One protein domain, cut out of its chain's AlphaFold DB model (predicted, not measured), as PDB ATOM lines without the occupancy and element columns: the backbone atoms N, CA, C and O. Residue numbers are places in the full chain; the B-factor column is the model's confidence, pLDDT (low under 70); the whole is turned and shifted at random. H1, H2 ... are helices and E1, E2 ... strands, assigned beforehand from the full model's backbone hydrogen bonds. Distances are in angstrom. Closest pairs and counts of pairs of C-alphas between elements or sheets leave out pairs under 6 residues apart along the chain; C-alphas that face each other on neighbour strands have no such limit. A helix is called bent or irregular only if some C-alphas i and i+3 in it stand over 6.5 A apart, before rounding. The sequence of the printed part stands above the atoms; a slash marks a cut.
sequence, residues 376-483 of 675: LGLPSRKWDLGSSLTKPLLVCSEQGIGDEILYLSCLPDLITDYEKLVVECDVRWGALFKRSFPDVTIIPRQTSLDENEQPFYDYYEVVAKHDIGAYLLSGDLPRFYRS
ATOM      1  N   LEU A 376     -49.666   0.028 -27.228       94.44
ATOM      2  CA  LEU A 376     -49.703  -1.412 -26.978       94.44
ATOM      3  C   LEU A 376     -48.570  -1.810 -26.030       94.44
ATOM      4  O   LEU A 376     -47.530  -1.163 -26.005       94.44
ATOM      5  N   GLY A 377     -48.766  -2.864 -25.241       95.75
ATOM      6  CA  GLY A 377     -47.710  -3.407 -24.378       95.75
ATOM      7  C   GLY A 377     -47.369  -2.573 -23.138       95.75
ATOM      8  O   GLY A 377     -46.402  -2.893 -22.456       95.75
ATOM      9  N   LEU A 378     -48.144  -1.530 -22.813       96.06
ATOM     10  CA  LEU A 378     -47.981  -0.799 -21.553       96.06
ATOM     11  C   LEU A 378     -48.322  -1.691 -20.341       96.06
ATOM     12  O   LEU A 378     -49.207  -2.547 -20.442       96.06
ATOM     13  N   PRO A 379     -47.687  -1.470 -19.173       94.62
ATOM     14  CA  PRO A 379     -48.080  -2.128 -17.930       94.62
ATOM     15  C   PRO A 379     -49.553  -1.867 -17.599       94.62
ATOM     16  O   PRO A 379     -50.076  -0.787 -17.860       94.62
ATOM     17  N   SER A 380     -50.214  -2.811 -16.926       92.12
ATOM     18  CA  SER A 380     -51.618  -2.646 -16.510       92.12
ATOM     19  C   SER A 380     -51.831  -1.516 -15.494       92.12
ATOM     20  O   SER A 380     -52.956  -1.056 -15.306       92.12
ATOM     21  N   ARG A 381     -50.766  -1.078 -14.812       93.81
ATOM     22  CA  ARG A 381     -50.798  -0.018 -13.802       93.81
ATOM     23  C   ARG A 381     -50.375   1.321 -14.413       93.81
ATOM     24  O   ARG A 381     -49.188   1.541 -14.651       93.81
ATOM     25  N   LYS A 382     -51.335   2.238 -14.577       93.12
ATOM     26  CA  LYS A 382     -51.048   3.674 -14.729       93.12
ATOM     27  C   LYS A 382     -50.633   4.232 -13.363       93.12
ATOM     28  O   LYS A 382     -51.251   3.908 -12.348       93.12
ATOM     29  N   TRP A 383     -49.549   4.994 -13.326       93.69
ATOM     30  CA  TRP A 383     -49.021   5.601 -12.110       93.69
ATOM     31  C   TRP A 383     -49.841   6.829 -11.691       93.69
ATOM     32  O   TRP A 383     -50.395   7.533 -12.533       93.69
ATOM     33  N   ASP A 384     -49.889   7.063 -10.380       89.88
ATOM     34  CA  ASP A 384     -50.507   8.227  -9.741       89.88
ATOM     35  C   ASP A 384     -49.657   8.652  -8.529       89.88
ATOM     36  O   ASP A 384     -48.934   7.822  -7.957       89.88
ATOM     37  N   LEU A 385     -49.740   9.921  -8.128       84.88
ATOM     38  CA  LEU A 385     -48.896  10.514  -7.090       84.88
ATOM     39  C   LEU A 385     -49.025   9.763  -5.752       84.88
ATOM     40  O   LEU A 385     -50.114   9.408  -5.309       84.88
ATOM     41  N   GLY A 386     -47.887   9.514  -5.095       79.19
ATOM     42  CA  GLY A 386     -47.814   8.746  -3.843       79.19
ATOM     43  C   GLY A 386     -47.849   7.220  -4.010       79.19
ATOM     44  O   GLY A 386     -47.783   6.487  -3.023       79.19
ATOM     45  N   SER A 387     -47.919   6.710  -5.243       83.19
ATOM     46  CA  SER A 387     -47.825   5.277  -5.525       83.19
ATOM     47  C   SER A 387     -46.451   4.705  -5.173       83.19
ATOM     48  O   SER A 387     -45.476   4.989  -5.854       83.19
ATOM     49  N   SER A 388     -46.371   3.784  -4.208       83.44
ATOM     50  CA  SER A 388     -45.140   3.001  -4.014       83.44
ATOM     51  C   SER A 388     -44.887   2.074  -5.214       83.44
ATOM     52  O   SER A 388     -45.798   1.370  -5.685       83.44
ATOM     53  N   LEU A 389     -43.646   2.091  -5.705       85.94
ATOM     54  CA  LEU A 389     -43.161   1.291  -6.824       85.94
ATOM     55  C   LEU A 389     -41.904   0.519  -6.418       85.94
ATOM     56  O   LEU A 389     -40.945   1.088  -5.910       85.94
ATOM     57  N   THR A 390     -41.898  -0.787  -6.678       88.25
ATOM     58  CA  THR A 390     -40.711  -1.647  -6.517       88.25
ATOM     59  C   THR A 390     -39.936  -1.820  -7.826       88.25
ATOM     60  O   THR A 390     -38.731  -2.084  -7.814       88.25
ATOM     61  N   LYS A 391     -40.636  -1.646  -8.952       94.25
ATOM     62  CA  LYS A 391     -40.140  -1.740 -10.326       94.25
ATOM     63  C   LYS A 391     -40.023  -0.349 -10.967       94.25
ATOM     64  O   LYS A 391     -40.717   0.560 -10.507       94.25
ATOM     65  N   PRO A 392     -39.197  -0.176 -12.015       96.31
ATOM     66  CA  PRO A 392     -39.062   1.098 -12.711       96.31
ATOM     67  C   PRO A 392     -40.384   1.658 -13.249       96.31
ATOM     68  O   PRO A 392     -41.281   0.911 -13.658       96.31
ATOM     69  N   LEU A 393     -40.466   2.988 -13.260       97.06
ATOM     70  CA  LEU A 393     -41.562   3.770 -13.824       97.06
ATOM     71  C   LEU A 393     -41.186   4.255 -15.223       97.06
ATOM     72  O   LEU A 393     -40.152   4.900 -15.400       97.06
ATOM     73  N   LEU A 394     -42.042   3.960 -16.199       97.69
ATOM     74  CA  LEU A 394     -41.908   4.470 -17.558       97.69
ATOM     75  C   LEU A 394     -42.636   5.811 -17.702       97.69
ATOM     76  O   LEU A 394     -43.852   5.882 -17.530       97.69
ATOM     77  N   VAL A 395     -41.899   6.855 -18.065       97.00
ATOM     78  CA  VAL A 395     -42.447   8.140 -18.507       97.00
ATOM     79  C   VAL A 395     -42.551   8.096 -20.025       97.00
ATOM     80  O   VAL A 395     -41.554   8.260 -20.729       97.00
ATOM     81  N   CYS A 396     -43.755   7.835 -20.524       95.12
ATOM     82  CA  CYS A 396     -44.024   7.767 -21.951       95.12
ATOM     83  C   CYS A 396     -44.094   9.174 -22.540       95.12
ATOM     84  O   CYS A 396     -44.793  10.048 -22.020       95.12
ATOM     85  N   SER A 397     -43.436   9.357 -23.674       89.25
ATOM     86  CA  SER A 397     -43.574  10.547 -24.495       89.25
ATOM     87  C   SER A 397     -45.000  10.704 -25.019       89.25
ATOM     88  O   SER A 397     -45.745   9.738 -25.242       89.25
ATOM     89  N   GLU A 398     -45.383  11.949 -25.254       77.62
ATOM     90  CA  GLU A 398     -46.694  12.307 -25.760       77.62
ATOM     91  C   GLU A 398     -46.602  13.496 -26.717       77.62
ATOM     92  O   GLU A 398     -45.768  14.374 -26.526       77.62
ATOM     93  N   GLN A 399     -47.499  13.530 -27.709       76.06
ATOM     94  CA  GLN A 399     -47.668  14.633 -28.662       76.06
ATOM     95  C   GLN A 399     -46.399  14.935 -29.483       76.06
ATOM     96  O   GLN A 399     -45.796  14.022 -30.055       76.06
ATOM     97  N   GLY A 400     -46.059  16.217 -29.646       83.81
ATOM     98  CA  GLY A 400     -44.945  16.678 -30.455       83.81
ATOM     99  C   GLY A 400     -43.621  16.708 -29.695       83.81
ATOM    100  O   GLY A 400     -43.554  16.723 -28.471       83.81
ATOM    101  N   ILE A 401     -42.525  16.799 -30.446       87.62
ATOM    102  CA  ILE A 401     -41.167  16.884 -29.890       87.62
ATOM    103  C   ILE A 401     -40.965  18.077 -28.928       87.62
ATOM    104  O   ILE A 401     -40.211  17.975 -27.962       87.62
ATOM    105  N   GLY A 402     -41.644  19.204 -29.171       89.38
ATOM    106  CA  GLY A 402     -41.613  20.366 -28.281       89.38
ATOM    107  C   GLY A 402     -42.425  20.168 -26.999       89.38
ATOM    108  O   GLY A 402     -42.095  20.777 -25.982       89.38
ATOM    109  N   ASP A 403     -43.449  19.314 -27.028       88.00
ATOM    110  CA  ASP A 403     -44.283  19.001 -25.865       88.00
ATOM    111  C   ASP A 403     -43.535  18.097 -24.879       88.00
ATOM    112  O   ASP A 403     -43.691  18.228 -23.668       88.00
ATOM    113  N   GLU A 404     -42.630  17.248 -25.372       91.94
ATOM    114  CA  GLU A 404     -41.717  16.493 -24.509       91.94
ATOM    115  C   GLU A 404     -40.878  17.432 -23.636       91.94
ATOM    116  O   GLU A 404     -40.857  17.276 -22.417       91.94
ATOM    117  N   ILE A 405     -40.251  18.453 -24.233       93.56
ATOM    118  CA  ILE A 405     -39.472  19.460 -23.493       93.56
ATOM    119  C   ILE A 405     -40.371  20.255 -22.540       93.56
ATOM    120  O   ILE A 405     -39.971  20.635 -21.438       93.56
ATOM    121  N   LEU A 406     -41.603  20.521 -22.953       91.81
ATOM    122  CA  LEU A 406     -42.550  21.240 -22.127       91.81
ATOM    123  C   LEU A 406     -42.902  20.466 -20.853       91.81
ATOM    124  O   LEU A 406     -42.755  20.981 -19.745       91.81
ATOM    125  N   TYR A 407     -43.382  19.235 -21.004       92.19
ATOM    126  CA  TYR A 407     -43.931  18.466 -19.895       92.19
ATOM    127  C   TYR A 407     -42.848  17.838 -19.013       92.19
ATOM    128  O   TYR A 407     -43.022  17.734 -17.797       92.19
ATOM    129  N   LEU A 408     -41.683  17.510 -19.585       94.50
ATOM    130  CA  LEU A 408     -40.519  17.046 -18.824       94.50
ATOM    131  C   LEU A 408     -39.826  18.163 -18.027       94.50
ATOM    132  O   LEU A 408     -38.896  17.877 -17.280       94.50
ATOM    133  N   SER A 409     -40.326  19.403 -18.062       93.62
ATOM    134  CA  SER A 409     -39.960  20.434 -17.074       93.62
ATOM    135  C   SER A 409     -40.238  20.021 -15.622       93.62
ATOM    136  O   SER A 409     -39.619  20.552 -14.704       93.62
ATOM    137  N   CYS A 410     -41.136  19.053 -15.413       94.25
ATOM    138  CA  CYS A 410     -41.450  18.462 -14.110       94.25
ATOM    139  C   CYS A 410     -40.605  17.210 -13.789       94.25
ATOM    140  O   CYS A 410     -40.751  16.627 -12.717       94.25
ATOM    141  N   LEU A 411     -39.724  16.768 -14.696       95.06
ATOM    142  CA  LEU A 411     -38.864  15.601 -14.476       95.06
ATOM    143  C   LEU A 411     -37.924  15.758 -13.260       95.06
ATOM    144  O   LEU A 411     -37.783  14.781 -12.527       95.06
ATOM    145  N   PRO A 412     -37.318  16.934 -12.978       94.62
ATOM    146  CA  PRO A 412     -36.514  17.117 -11.764       94.62
ATOM    147  C   PRO A 412     -37.286  16.846 -10.464       94.62
ATOM    148  O   PRO A 412     -36.728  16.282  -9.523       94.62
ATOM    149  N   ASP A 413     -38.573  17.203 -10.426       92.88
ATOM    150  CA  ASP A 413     -39.440  16.929  -9.278       92.88
ATOM    151  C   ASP A 413     -39.720  15.420  -9.170       92.88
ATOM    152  O   ASP A 413     -39.547  14.825  -8.108       92.88
ATOM    153  N   LEU A 414     -40.034  14.764 -10.296       94.06
ATOM    154  CA  LEU A 414     -40.279  13.318 -10.344       94.06
ATOM    155  C   LEU A 414     -39.063  12.484  -9.906       94.06
ATOM    156  O   LEU A 414     -39.237  11.482  -9.217       94.06
ATOM    157  N   ILE A 415     -37.843  12.888 -10.277       93.50
ATOM    158  CA  ILE A 415     -36.597  12.209  -9.865       93.50
ATOM    159  C   ILE A 415     -36.399  12.283  -8.344       93.50
ATOM    160  O   ILE A 415     -35.821  11.375  -7.753       93.50
ATOM    161  N   THR A 416     -36.892  13.345  -7.702       91.31
ATOM    162  CA  THR A 416     -36.817  13.482  -6.240       91.31
ATOM    163  C   THR A 416     -37.737  12.477  -5.542       91.31
ATOM    164  O   THR A 416     -37.385  11.949  -4.488       91.31
ATOM    165  N   ASP A 417     -38.883  12.171  -6.151       89.06
ATOM    166  CA  ASP A 417     -39.865  11.238  -5.600       89.06
ATOM    167  C   ASP A 417     -39.592   9.768  -5.982       89.06
ATOM    168  O   ASP A 417     -40.009   8.856  -5.262       89.06
ATOM    169  N   TYR A 418     -38.908   9.513  -7.108       88.62
ATOM    170  CA  TYR A 418     -38.709   8.171  -7.669       88.62
ATOM    171  C   TYR A 418     -37.303   7.959  -8.235       88.62
ATOM    172  O   TYR A 418     -36.891   8.596  -9.198       88.62
ATOM    173  N   GLU A 419     -36.610   6.954  -7.700       85.75
ATOM    174  CA  GLU A 419     -35.225   6.634  -8.070       85.75
ATOM    175  C   GLU A 419     -35.106   5.911  -9.426       85.75
ATOM    176  O   GLU A 419     -34.190   6.161 -10.203       85.75
ATOM    177  N   LYS A 420     -36.034   4.995  -9.739       93.06
ATOM    178  CA  LYS A 420     -35.937   4.114 -10.917       93.06
ATOM    179  C   LYS A 420     -36.830   4.597 -12.054       93.06
ATOM    180  O   LYS A 420     -37.980   4.164 -12.168       93.06
ATOM    181  N   LEU A 421     -36.284   5.455 -12.911       96.44
ATOM    182  CA  LEU A 421     -37.010   6.059 -14.029       96.44
ATOM    183  C   LEU A 421     -36.464   5.614 -15.388       96.44
ATOM    184  O   LEU A 421     -35.255   5.620 -15.637       96.44
ATOM    185  N   VAL A 422     -37.392   5.277 -16.282       97.88
ATOM    186  CA  VAL A 422     -37.150   5.103 -17.715       97.88
ATOM    187  C   VAL A 422     -37.926   6.200 -18.433       97.88
ATOM    188  O   VAL A 422     -39.147   6.256 -18.319       97.88
ATOM    189  N   VAL A 423     -37.238   7.091 -19.140       97.75
ATOM    190  CA  VAL A 423     -37.861   8.230 -19.826       97.75
ATOM    191  C   VAL A 423     -37.731   8.053 -21.330       97.75
ATOM    192  O   VAL A 423     -36.634   7.878 -21.861       97.75
ATOM    193  N   GLU A 424     -38.871   8.094 -22.005       96.62
ATOM    194  CA  GLU A 424     -38.985   8.039 -23.456       96.62
ATOM    195  C   GLU A 424     -38.949   9.452 -24.060       96.62
ATOM    196  O   GLU A 424     -39.662  10.341 -23.593       96.62
ATOM    197  N   CYS A 425     -38.164   9.653 -25.123       95.50
ATOM    198  CA  CYS A 425     -38.155  10.899 -25.898       95.50
ATOM    199  C   CYS A 425     -37.831  10.674 -27.386       95.50
ATOM    200  O   CYS A 425     -37.353   9.609 -27.789       95.50
ATOM    201  N   ASP A 426     -38.042  11.696 -28.219       94.94
ATOM    202  CA  ASP A 426     -37.540  11.723 -29.596       94.94
ATOM    203  C   ASP A 426     -36.014  11.516 -29.622       94.94
ATOM    204  O   ASP A 426     -35.275  11.996 -28.755       94.94
ATOM    205  N   VAL A 427     -35.528  10.790 -30.632       94.56
ATOM    206  CA  VAL A 427     -34.108  10.428 -30.762       94.56
ATOM    207  C   VAL A 427     -33.200  11.654 -30.810       94.56
ATOM    208  O   VAL A 427     -32.088  11.604 -30.278       94.56
ATOM    209  N   ARG A 428     -33.691  12.771 -31.363       95.38
ATOM    210  CA  ARG A 428     -32.951  14.038 -31.455       95.38
ATOM    211  C   ARG A 428     -32.667  14.660 -30.090       95.38
ATOM    212  O   ARG A 428     -31.686  15.382 -29.946       95.38
ATOM    213  N   TRP A 429     -33.455  14.335 -29.064       94.88
ATOM    214  CA  TRP A 429     -33.184  14.772 -27.693       94.88
ATOM    215  C   TRP A 429     -32.299  13.826 -26.891       94.88
ATOM    216  O   TRP A 429     -31.845  14.192 -25.806       94.88
ATOM    217  N   GLY A 430     -32.037  12.617 -27.396       94.38
ATOM    218  CA  GLY A 430     -31.408  11.552 -26.618       94.38
ATOM    219  C   GLY A 430     -30.076  11.964 -25.984       94.38
ATOM    220  O   GLY A 430     -29.850  11.685 -24.807       94.38
ATOM    221  N   ALA A 431     -29.206  12.659 -26.725       96.12
ATOM    222  CA  ALA A 431     -27.926  13.146 -26.201       96.12
ATOM    223  C   ALA A 431     -28.109  14.227 -25.117       96.12
ATOM    224  O   ALA A 431     -27.486  14.154 -24.055       96.12
ATOM    225  N   LEU A 432     -29.011  15.181 -25.358       97.38
ATOM    226  CA  LEU A 432     -29.320  16.287 -24.453       97.38
ATOM    227  C   LEU A 432     -29.900  15.795 -23.119       97.38
ATOM    228  O   LEU A 432     -29.416  16.198 -22.058       97.38
ATOM    229  N   PHE A 433     -30.879  14.882 -23.146       97.06
ATOM    230  CA  PHE A 433     -31.456  14.309 -21.925       97.06
ATOM    231  C   PHE A 433     -30.452  13.449 -21.163       97.06
ATOM    232  O   PHE A 433     -30.310  13.643 -19.959       97.06
ATOM    233  N   LYS A 434     -29.697  12.569 -21.838       96.94
ATOM    234  CA  LYS A 434     -28.666  11.742 -21.178       96.94
ATOM    235  C   LYS A 434     -27.617  12.590 -20.465       96.94
ATOM    236  O   LYS A 434     -27.189  12.256 -19.367       96.94
ATOM    237  N   ARG A 435     -27.213  13.708 -21.073       97.44
ATOM    238  CA  ARG A 435     -26.253  14.647 -20.478       97.44
ATOM    239  C   ARG A 435     -26.842  15.425 -19.299       97.44
ATOM    240  O   ARG A 435     -26.121  15.760 -18.361       97.44
ATOM    241  N   SER A 436     -28.134  15.734 -19.353       97.62
ATOM    242  CA  SER A 436     -28.829  16.495 -18.308       97.62
ATOM    243  C   SER A 436     -29.190  15.621 -17.102       97.62
ATOM    244  O   SER A 436     -29.094  16.092 -15.970       97.62
ATOM    245  N   PHE A 437     -29.516  14.347 -17.349       96.88
ATOM    246  CA  PHE A 437     -29.999  13.362 -16.380       96.88
ATOM    247  C   PHE A 437     -29.232  12.031 -16.512       96.88
ATOM    248  O   PHE A 437     -29.776  11.057 -17.033       96.88
ATOM    249  N   PRO A 438     -27.967  11.969 -16.060       95.19
ATOM    250  CA  PRO A 438     -27.116  10.788 -16.237       95.19
ATOM    251  C   PRO A 438     -27.627   9.541 -15.499       95.19
ATOM    252  O   PRO A 438     -27.356   8.426 -15.938       95.19
ATOM    253  N   ASP A 439     -28.384   9.727 -14.416       94.00
ATOM    254  CA  ASP A 439     -28.916   8.638 -13.588       94.00
ATOM    255  C   ASP A 439     -30.270   8.102 -14.094       94.00
ATOM    256  O   ASP A 439     -30.787   7.110 -13.582       94.00
ATOM    257  N   VAL A 440     -30.852   8.731 -15.121       96.88
ATOM    258  CA  VAL A 440     -32.132   8.325 -15.710       96.88
ATOM    259  C   VAL A 440     -31.887   7.507 -16.973       96.88
ATOM    260  O   VAL A 440     -31.092   7.872 -17.840       96.88
ATOM    261  N   THR A 441     -32.619   6.403 -17.129       97.56
ATOM    262  CA  THR A 441     -32.531   5.597 -18.350       97.56
ATOM    263  C   THR A 441     -33.318   6.268 -19.475       97.56
ATOM    264  O   THR A 441     -34.544   6.196 -19.504       97.56
ATOM    265  N   ILE A 442     -32.619   6.911 -20.413       97.50
ATOM    266  CA  ILE A 442     -33.233   7.566 -21.578       97.50
ATOM    267  C   ILE A 442     -33.330   6.593 -22.757       97.50
ATOM    268  O   ILE A 442     -32.307   6.067 -23.217       97.50
ATOM    269  N   ILE A 443     -34.541   6.399 -23.278       97.25
ATOM    270  CA  ILE A 443     -34.841   5.509 -24.409       97.25
ATOM    271  C   ILE A 443     -35.478   6.282 -25.578       97.25
ATOM    272  O   ILE A 443     -36.139   7.299 -25.351       97.25
ATOM    273  N   PRO A 444     -35.290   5.824 -26.831       95.75
ATOM    274  CA  PRO A 444     -35.953   6.429 -27.981       95.75
ATOM    275  C   PRO A 444     -37.471   6.229 -27.912       95.75
ATOM    276  O   PRO A 444     -37.954   5.333 -27.222       95.75
ATOM    277  N   ARG A 445     -38.222   7.029 -28.666       93.31
ATOM    278  CA  ARG A 445     -39.667   6.863 -28.823       93.31
ATOM    279  C   ARG A 445     -40.011   5.521 -29.475       93.31
ATOM    280  O   ARG A 445     -39.428   5.157 -30.492       93.31
ATOM    281  N   GLN A 446     -40.987   4.817 -28.915       94.19
ATOM    282  CA  GLN A 446     -41.411   3.475 -29.308       94.19
ATOM    283  C   GLN A 446     -42.403   3.478 -30.480       94.19
ATOM    284  O   GLN A 446     -43.419   2.788 -30.454       94.19
ATOM    285  N   THR A 447     -42.151   4.302 -31.497       91.62
ATOM    286  CA  THR A 447     -43.044   4.436 -32.655       91.62
ATOM    287  C   THR A 447     -42.858   3.273 -33.629       91.62
ATOM    288  O   THR A 447     -41.741   2.990 -34.050       91.62
ATOM    289  N   SER A 448     -43.961   2.657 -34.043       91.50
ATOM    290  CA  SER A 448     -44.047   1.655 -35.112       91.50
ATOM    291  C   SER A 448     -45.150   2.031 -36.104       91.50
ATOM    292  O   SER A 448     -45.999   2.865 -35.794       91.50
ATOM    293  N   LEU A 449     -45.138   1.437 -37.298       90.69
ATOM    294  CA  LEU A 449     -46.175   1.620 -38.320       90.69
ATOM    295  C   LEU A 449     -46.993   0.337 -38.452       90.69
ATOM    296  O   LEU A 449     -46.422  -0.754 -38.475       90.69
ATOM    297  N   ASP A 450     -48.319   0.459 -38.503       86.12
ATOM    298  CA  ASP A 450     -49.187  -0.679 -38.800       86.12
ATOM    299  C   ASP A 450     -49.264  -0.971 -40.310       86.12
ATOM    300  O   ASP A 450     -48.605  -0.327 -41.127       86.12
ATOM    301  N   GLU A 451     -50.067  -1.968 -40.692       89.44
ATOM    302  CA  GLU A 451     -50.256  -2.394 -42.087       89.44
ATOM    303  C   GLU A 451     -50.774  -1.287 -43.026       89.44
ATOM    304  O   GLU A 451     -50.617  -1.399 -44.239       89.44
ATOM    305  N   ASN A 452     -51.354  -0.212 -42.478       86.62
ATOM    306  CA  ASN A 452     -51.863   0.944 -43.220       86.62
ATOM    307  C   ASN A 452     -50.944   2.173 -43.081       86.62
ATOM    308  O   ASN A 452     -51.398   3.308 -43.255       86.62
ATOM    309  N   GLU A 453     -49.682   1.957 -42.696       85.31
ATOM    310  CA  GLU A 453     -48.690   3.001 -42.417       85.31
ATOM    311  C   GLU A 453     -49.139   4.005 -41.338       85.31
ATOM    312  O   GLU A 453     -48.647   5.135 -41.280       85.31
ATOM    313  N   GLN A 454     -50.069   3.621 -40.454       82.62
ATOM    314  CA  GLN A 454     -50.479   4.484 -39.351       82.62
ATOM    315  C   GLN A 454     -49.537   4.304 -38.157       82.62
ATOM    316  O   GLN A 454     -49.272   3.168 -37.746       82.62
ATOM    317  N   PRO A 455     -49.039   5.403 -37.558       87.50
ATOM    318  CA  PRO A 455     -48.154   5.313 -36.411       87.50
ATOM    319  C   PRO A 455     -48.902   4.829 -35.162       87.50
ATOM    320  O   PRO A 455     -49.971   5.332 -34.811       87.50
ATOM    321  N   PHE A 456     -48.294   3.890 -34.447       90.88
ATOM    322  CA  PHE A 456     -48.697   3.451 -33.113       90.88
ATOM    323  C   PHE A 456     -47.467   3.298 -32.212       90.88
ATOM    324  O   PHE A 456     -46.334   3.339 -32.684       90.88
ATOM    325  N   TYR A 457     -47.687   3.135 -30.908       93.00
ATOM    326  CA  TYR A 457     -46.613   2.931 -29.939       93.00
ATOM    327  C   TYR A 457     -46.577   1.491 -29.425       93.00
ATOM    328  O   TYR A 457     -47.597   1.000 -28.930       93.00
ATOM    329  N   ASP A 458     -45.414   0.844 -29.505       95.19
ATOM    330  CA  ASP A 458     -45.195  -0.540 -29.068       95.19
ATOM    331  C   ASP A 458     -44.223  -0.618 -27.885       95.19
ATOM    332  O   ASP A 458     -43.020  -0.431 -28.026       95.19
ATOM    333  N   TYR A 459     -44.747  -0.933 -26.703       97.25
ATOM    334  CA  TYR A 459     -43.964  -0.982 -25.475       97.25
ATOM    335  C   TYR A 459     -43.558  -2.396 -25.038       97.25
ATOM    336  O   TYR A 459     -42.893  -2.512 -24.008       97.25
ATOM    337  N   TYR A 460     -43.909  -3.466 -25.766       96.56
ATOM    338  CA  TYR A 460     -43.685  -4.842 -25.290       96.56
ATOM    339  C   TYR A 460     -42.209  -5.135 -24.983       96.56
ATOM    340  O   TYR A 460     -41.886  -5.637 -23.903       96.56
ATOM    341  N   GLU A 461     -41.308  -4.797 -25.910       96.38
ATOM    342  CA  GLU A 461     -39.874  -5.053 -25.744       96.38
ATOM    343  C   GLU A 461     -39.287  -4.220 -24.601       96.38
ATOM    344  O   GLU A 461     -38.586  -4.748 -23.738       96.38
ATOM    345  N   VAL A 462     -39.601  -2.924 -24.559       96.56
ATOM    346  CA  VAL A 462     -39.071  -2.004 -23.545       96.56
ATOM    347  C   VAL A 462     -39.553  -2.373 -22.149       96.56
ATOM    348  O   VAL A 462     -38.745  -2.397 -21.217       96.56
ATOM    349  N   VAL A 463     -40.835  -2.710 -21.998       97.50
ATOM    350  CA  VAL A 463     -41.406  -3.128 -20.713       97.50
ATOM    351  C   VAL A 463     -40.734  -4.396 -20.203       97.50
ATOM    352  O   VAL A 463     -40.368  -4.445 -19.029       97.50
ATOM    353  N   ALA A 464     -40.492  -5.380 -21.075       96.94
ATOM    354  CA  ALA A 464     -39.780  -6.599 -20.707       96.94
ATOM    355  C   ALA A 464     -38.300  -6.336 -20.373       96.94
ATOM    356  O   ALA A 464     -37.804  -6.784 -19.342       96.94
ATOM    357  N   LYS A 465     -37.596  -5.580 -21.222       97.31
ATOM    358  CA  LYS A 465     -36.157  -5.298 -21.103       97.31
ATOM    359  C   LYS A 465     -35.796  -4.533 -19.833       97.31
ATOM    360  O   LYS A 465     -34.748  -4.788 -19.245       97.31
ATOM    361  N   HIS A 466     -36.640  -3.585 -19.434       96.38
ATOM    362  CA  HIS A 466     -36.397  -2.718 -18.283       96.38
ATOM    363  C   HIS A 466     -37.192  -3.131 -17.033       96.38
ATOM    364  O   HIS A 466     -37.169  -2.404 -16.043       96.38
ATOM    365  N   ASP A 467     -37.883  -4.279 -17.070       96.31
ATOM    366  CA  ASP A 467     -38.754  -4.781 -15.996       96.31
ATOM    367  C   ASP A 467     -39.738  -3.714 -15.472       96.31
ATOM    368  O   ASP A 467     -39.911  -3.529 -14.267       96.31
ATOM    369  N   ILE A 468     -40.365  -2.960 -16.379       97.44
ATOM    370  CA  ILE A 468     -41.203  -1.805 -16.027       97.44
ATOM    371  C   ILE A 468     -42.482  -2.271 -15.318       97.44
ATOM    372  O   ILE A 468     -43.202  -3.146 -15.799       97.44
ATOM    373  N   GLY A 469     -42.797  -1.654 -14.173       95.44
ATOM    374  CA  GLY A 469     -43.965  -2.019 -13.357       95.44
ATOM    375  C   GLY A 469     -45.163  -1.079 -13.464       95.44
ATOM    376  O   GLY A 469     -46.273  -1.468 -13.100       95.44
ATOM    377  N   ALA A 470     -44.952   0.151 -13.927       96.88
ATOM    378  CA  ALA A 470     -45.999   1.149 -14.107       96.88
ATOM    379  C   ALA A 470     -45.602   2.154 -15.191       96.88
ATOM    380  O   ALA A 470     -44.419   2.285 -15.515       96.88
ATOM    381  N   TYR A 471     -46.583   2.876 -15.726       96.19
ATOM    382  CA  TYR A 471     -46.348   3.937 -16.704       96.19
ATOM    383  C   TYR A 471     -47.090   5.226 -16.348       96.19
ATOM    384  O   TYR A 471     -48.141   5.190 -15.709       96.19
ATOM    385  N   LEU A 472     -46.578   6.361 -16.814       94.12
ATOM    386  CA  LEU A 472     -47.295   7.632 -16.881       94.12
ATOM    387  C   LEU A 472     -47.064   8.282 -18.242       94.12
ATOM    388  O   LEU A 472     -46.068   8.008 -18.906       94.12
ATOM    389  N   LEU A 473     -47.982   9.146 -18.656       92.81
ATOM    390  CA  LEU A 473     -47.808   9.963 -19.855       92.81
ATOM    391  C   LEU A 473     -47.157  11.279 -19.438       92.81
ATOM    392  O   LEU A 473     -47.595  11.881 -18.457       92.81
ATOM    393  N   SER A 474     -46.117  11.725 -20.145       92.75
ATOM    394  CA  SER A 474     -45.367  12.928 -19.764       92.75
ATOM    395  C   SER A 474     -46.281  14.148 -19.630       92.75
ATOM    396  O   SER A 474     -46.142  14.892 -18.664       92.75
ATOM    397  N   GLY A 475     -47.283  14.287 -20.505       89.69
ATOM    398  CA  GLY A 475     -48.289  15.349 -20.444       89.69
ATOM    399  C   GLY A 475     -49.140  15.371 -19.176       89.69
ATOM    400  O   GLY A 475     -49.751  16.395 -18.887       89.69
ATOM    401  N   ASP A 476     -49.171  14.296 -18.386       89.56
ATOM    402  CA  ASP A 476     -49.867  14.264 -17.096       89.56
ATOM    403  C   ASP A 476     -48.972  14.758 -15.940       89.56
ATOM    404  O   ASP A 476     -49.488  15.076 -14.873       89.56
ATOM    405  N   LEU A 477     -47.648  14.894 -16.120       91.94
ATOM    406  CA  LEU A 477     -46.737  15.349 -15.055       91.94
ATOM    407  C   LEU A 477     -47.109  16.709 -14.449       91.94
ATOM    408  O   LEU A 477     -47.126  16.822 -13.217       91.94
ATOM    409  N   PRO A 478     -47.451  17.741 -15.248       90.12
ATOM    410  CA  PRO A 478     -47.798  19.040 -14.687       90.12
ATOM    411  C   PRO A 478     -49.038  19.004 -13.790       90.12
ATOM    412  O   PRO A 478     -49.139  19.809 -12.868       90.12
ATOM    413  N   ARG A 479     -49.955  18.042 -13.970       88.62
ATOM    414  CA  ARG A 479     -51.095  17.869 -13.057       88.62
ATOM    415  C   ARG A 479     -50.648  17.579 -11.625       88.62
ATOM    416  O   ARG A 479     -51.352  17.966 -10.698       88.62
ATOM    417  N   PHE A 480     -49.516  16.906 -11.439       89.31
ATOM    418  CA  PHE A 480     -49.013  16.529 -10.118       89.31
ATOM    419  C   PHE A 480     -48.109  17.601  -9.518       89.31
ATOM    420  O   PHE A 480     -48.249  17.937  -8.346       89.31
ATOM    421  N   TYR A 481     -47.221  18.175 -10.331       90.31
ATOM    422  CA  TYR A 481     -46.166  19.074  -9.850       90.31
ATOM    423  C   TYR A 481     -46.442  20.558 -10.100       90.31
ATOM    424  O   TYR A 481     -45.765  21.418  -9.540       90.31
ATOM    425  N   ARG A 482     -47.429  20.875 -10.940       87.88
ATOM    426  CA  ARG A 482     -47.837  22.236 -11.327       87.88
ATOM    427  C   ARG A 482     -49.366  22.364 -11.303       87.88
ATOM    428  O   ARG A 482     -49.977  23.009 -12.149       87.88
ATOM    429  N   SER A 483     -50.015  21.740 -10.315       85.81
ATOM    430  CA  SER A 483     -51.479  21.786 -10.170       85.81
ATOM    431  C   SER A 483     -52.019  23.187  -9.858       85.81
ATOM    432  O   SER A 483     -53.187  23.485 -10.112       85.81
TER     433      SER A 483
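This is residues 376 to 483 of the 675 residues of an uncharacterized protein of Rhodospirillaceae bacterium (UniProt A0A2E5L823). A twisted sheet of four parallel strands is covered on one face by helices H1, H2 and H4, while the short helix H3 only grazes it. The small hairpin of E4 and E5 lies away from this body, at one end of the longest axis. The printed part has 108 residues with four named helices and six named strands, in the order E1 H1 E2 H2 E3 E4 E5 H3 E6 H4; the parallel sheet runs E3 E2 E1 E6, and E4 and E5 are antiparallel. The class is mixed, helices and strands, and the whole is compact, with a radius of gyration of the C-alphas of 13.4 A and spans of 41 by 28 by 27 A.

The parallel sheet holds E3, residues 441 to 444, E2, residues 421 to 425 and 12.9 A long, E1, residues 393 to 396, and E6, residues 470 to 473. E1 begins at C-alpha 393 (-41.562, 3.770, -13.824). H1, residues 401 to 417, is 25.0 A long, with a kink of 50 degrees near residue 410. H2 is residues 427 to 436, 14.8 A; H3 is residues 460 to 465; H4 is residues 474 to 481, 11.7 A, ending at C-alpha 481 (-46.166, 19.074, -9.850). E4 is residues 447 to 449 and E5 residues 455 to 458. H1 and H2 are irregular, with C-alphas 409 and 412 7.1 A apart and 428 and 431 7.3 A apart; H4 only just is, with 475 and 478 6.9 A apart.

In the sheet, backbone N and O atoms of neighbour strands are within hydrogen-bond range, among them N 423 and O 441 of E2 and E3 at 2.9 A, N 395 and O 422 of E1 and E2 at 2.8 A, and N 396 and O 472 of E1 and E6 at 2.8 A. Two strand-helix-strand units, each two parallel neighbour strands with a helix between, are E1, H1, E2 and E2, H2, E3, both with right-handed crossovers. H1, H2 and H4 on the same face make two layers, helices over a sheet. H1, at a height of 9.1 A, runs along the strands, as does H2 at 8.4 A; H4 stands up from the sheet at 53 degrees. H1 and H4 touch, closest at the C-alphas of Tyr 407 and Gly 475, 5.4 A. In the hairpin, N 448 and O 456 are 2.8 A apart. Every O i to N i+4 pair is within hydrogen-bond range in H3, against 7 of 13 in H1, 4 of 6 in H2 and 1 of 4 in H4, where 3 of 5 O i to N i+3 pairs are.

The C-alphas of Thr 416 and Asn 452, the two farthest apart, are 41.8 A apart. The printed part has no cut, and the links between named elements are tight. Residues 376 to 392 hold no named element. Mean pLDDT of the printed part is 92.6, and no printed residue is under 70.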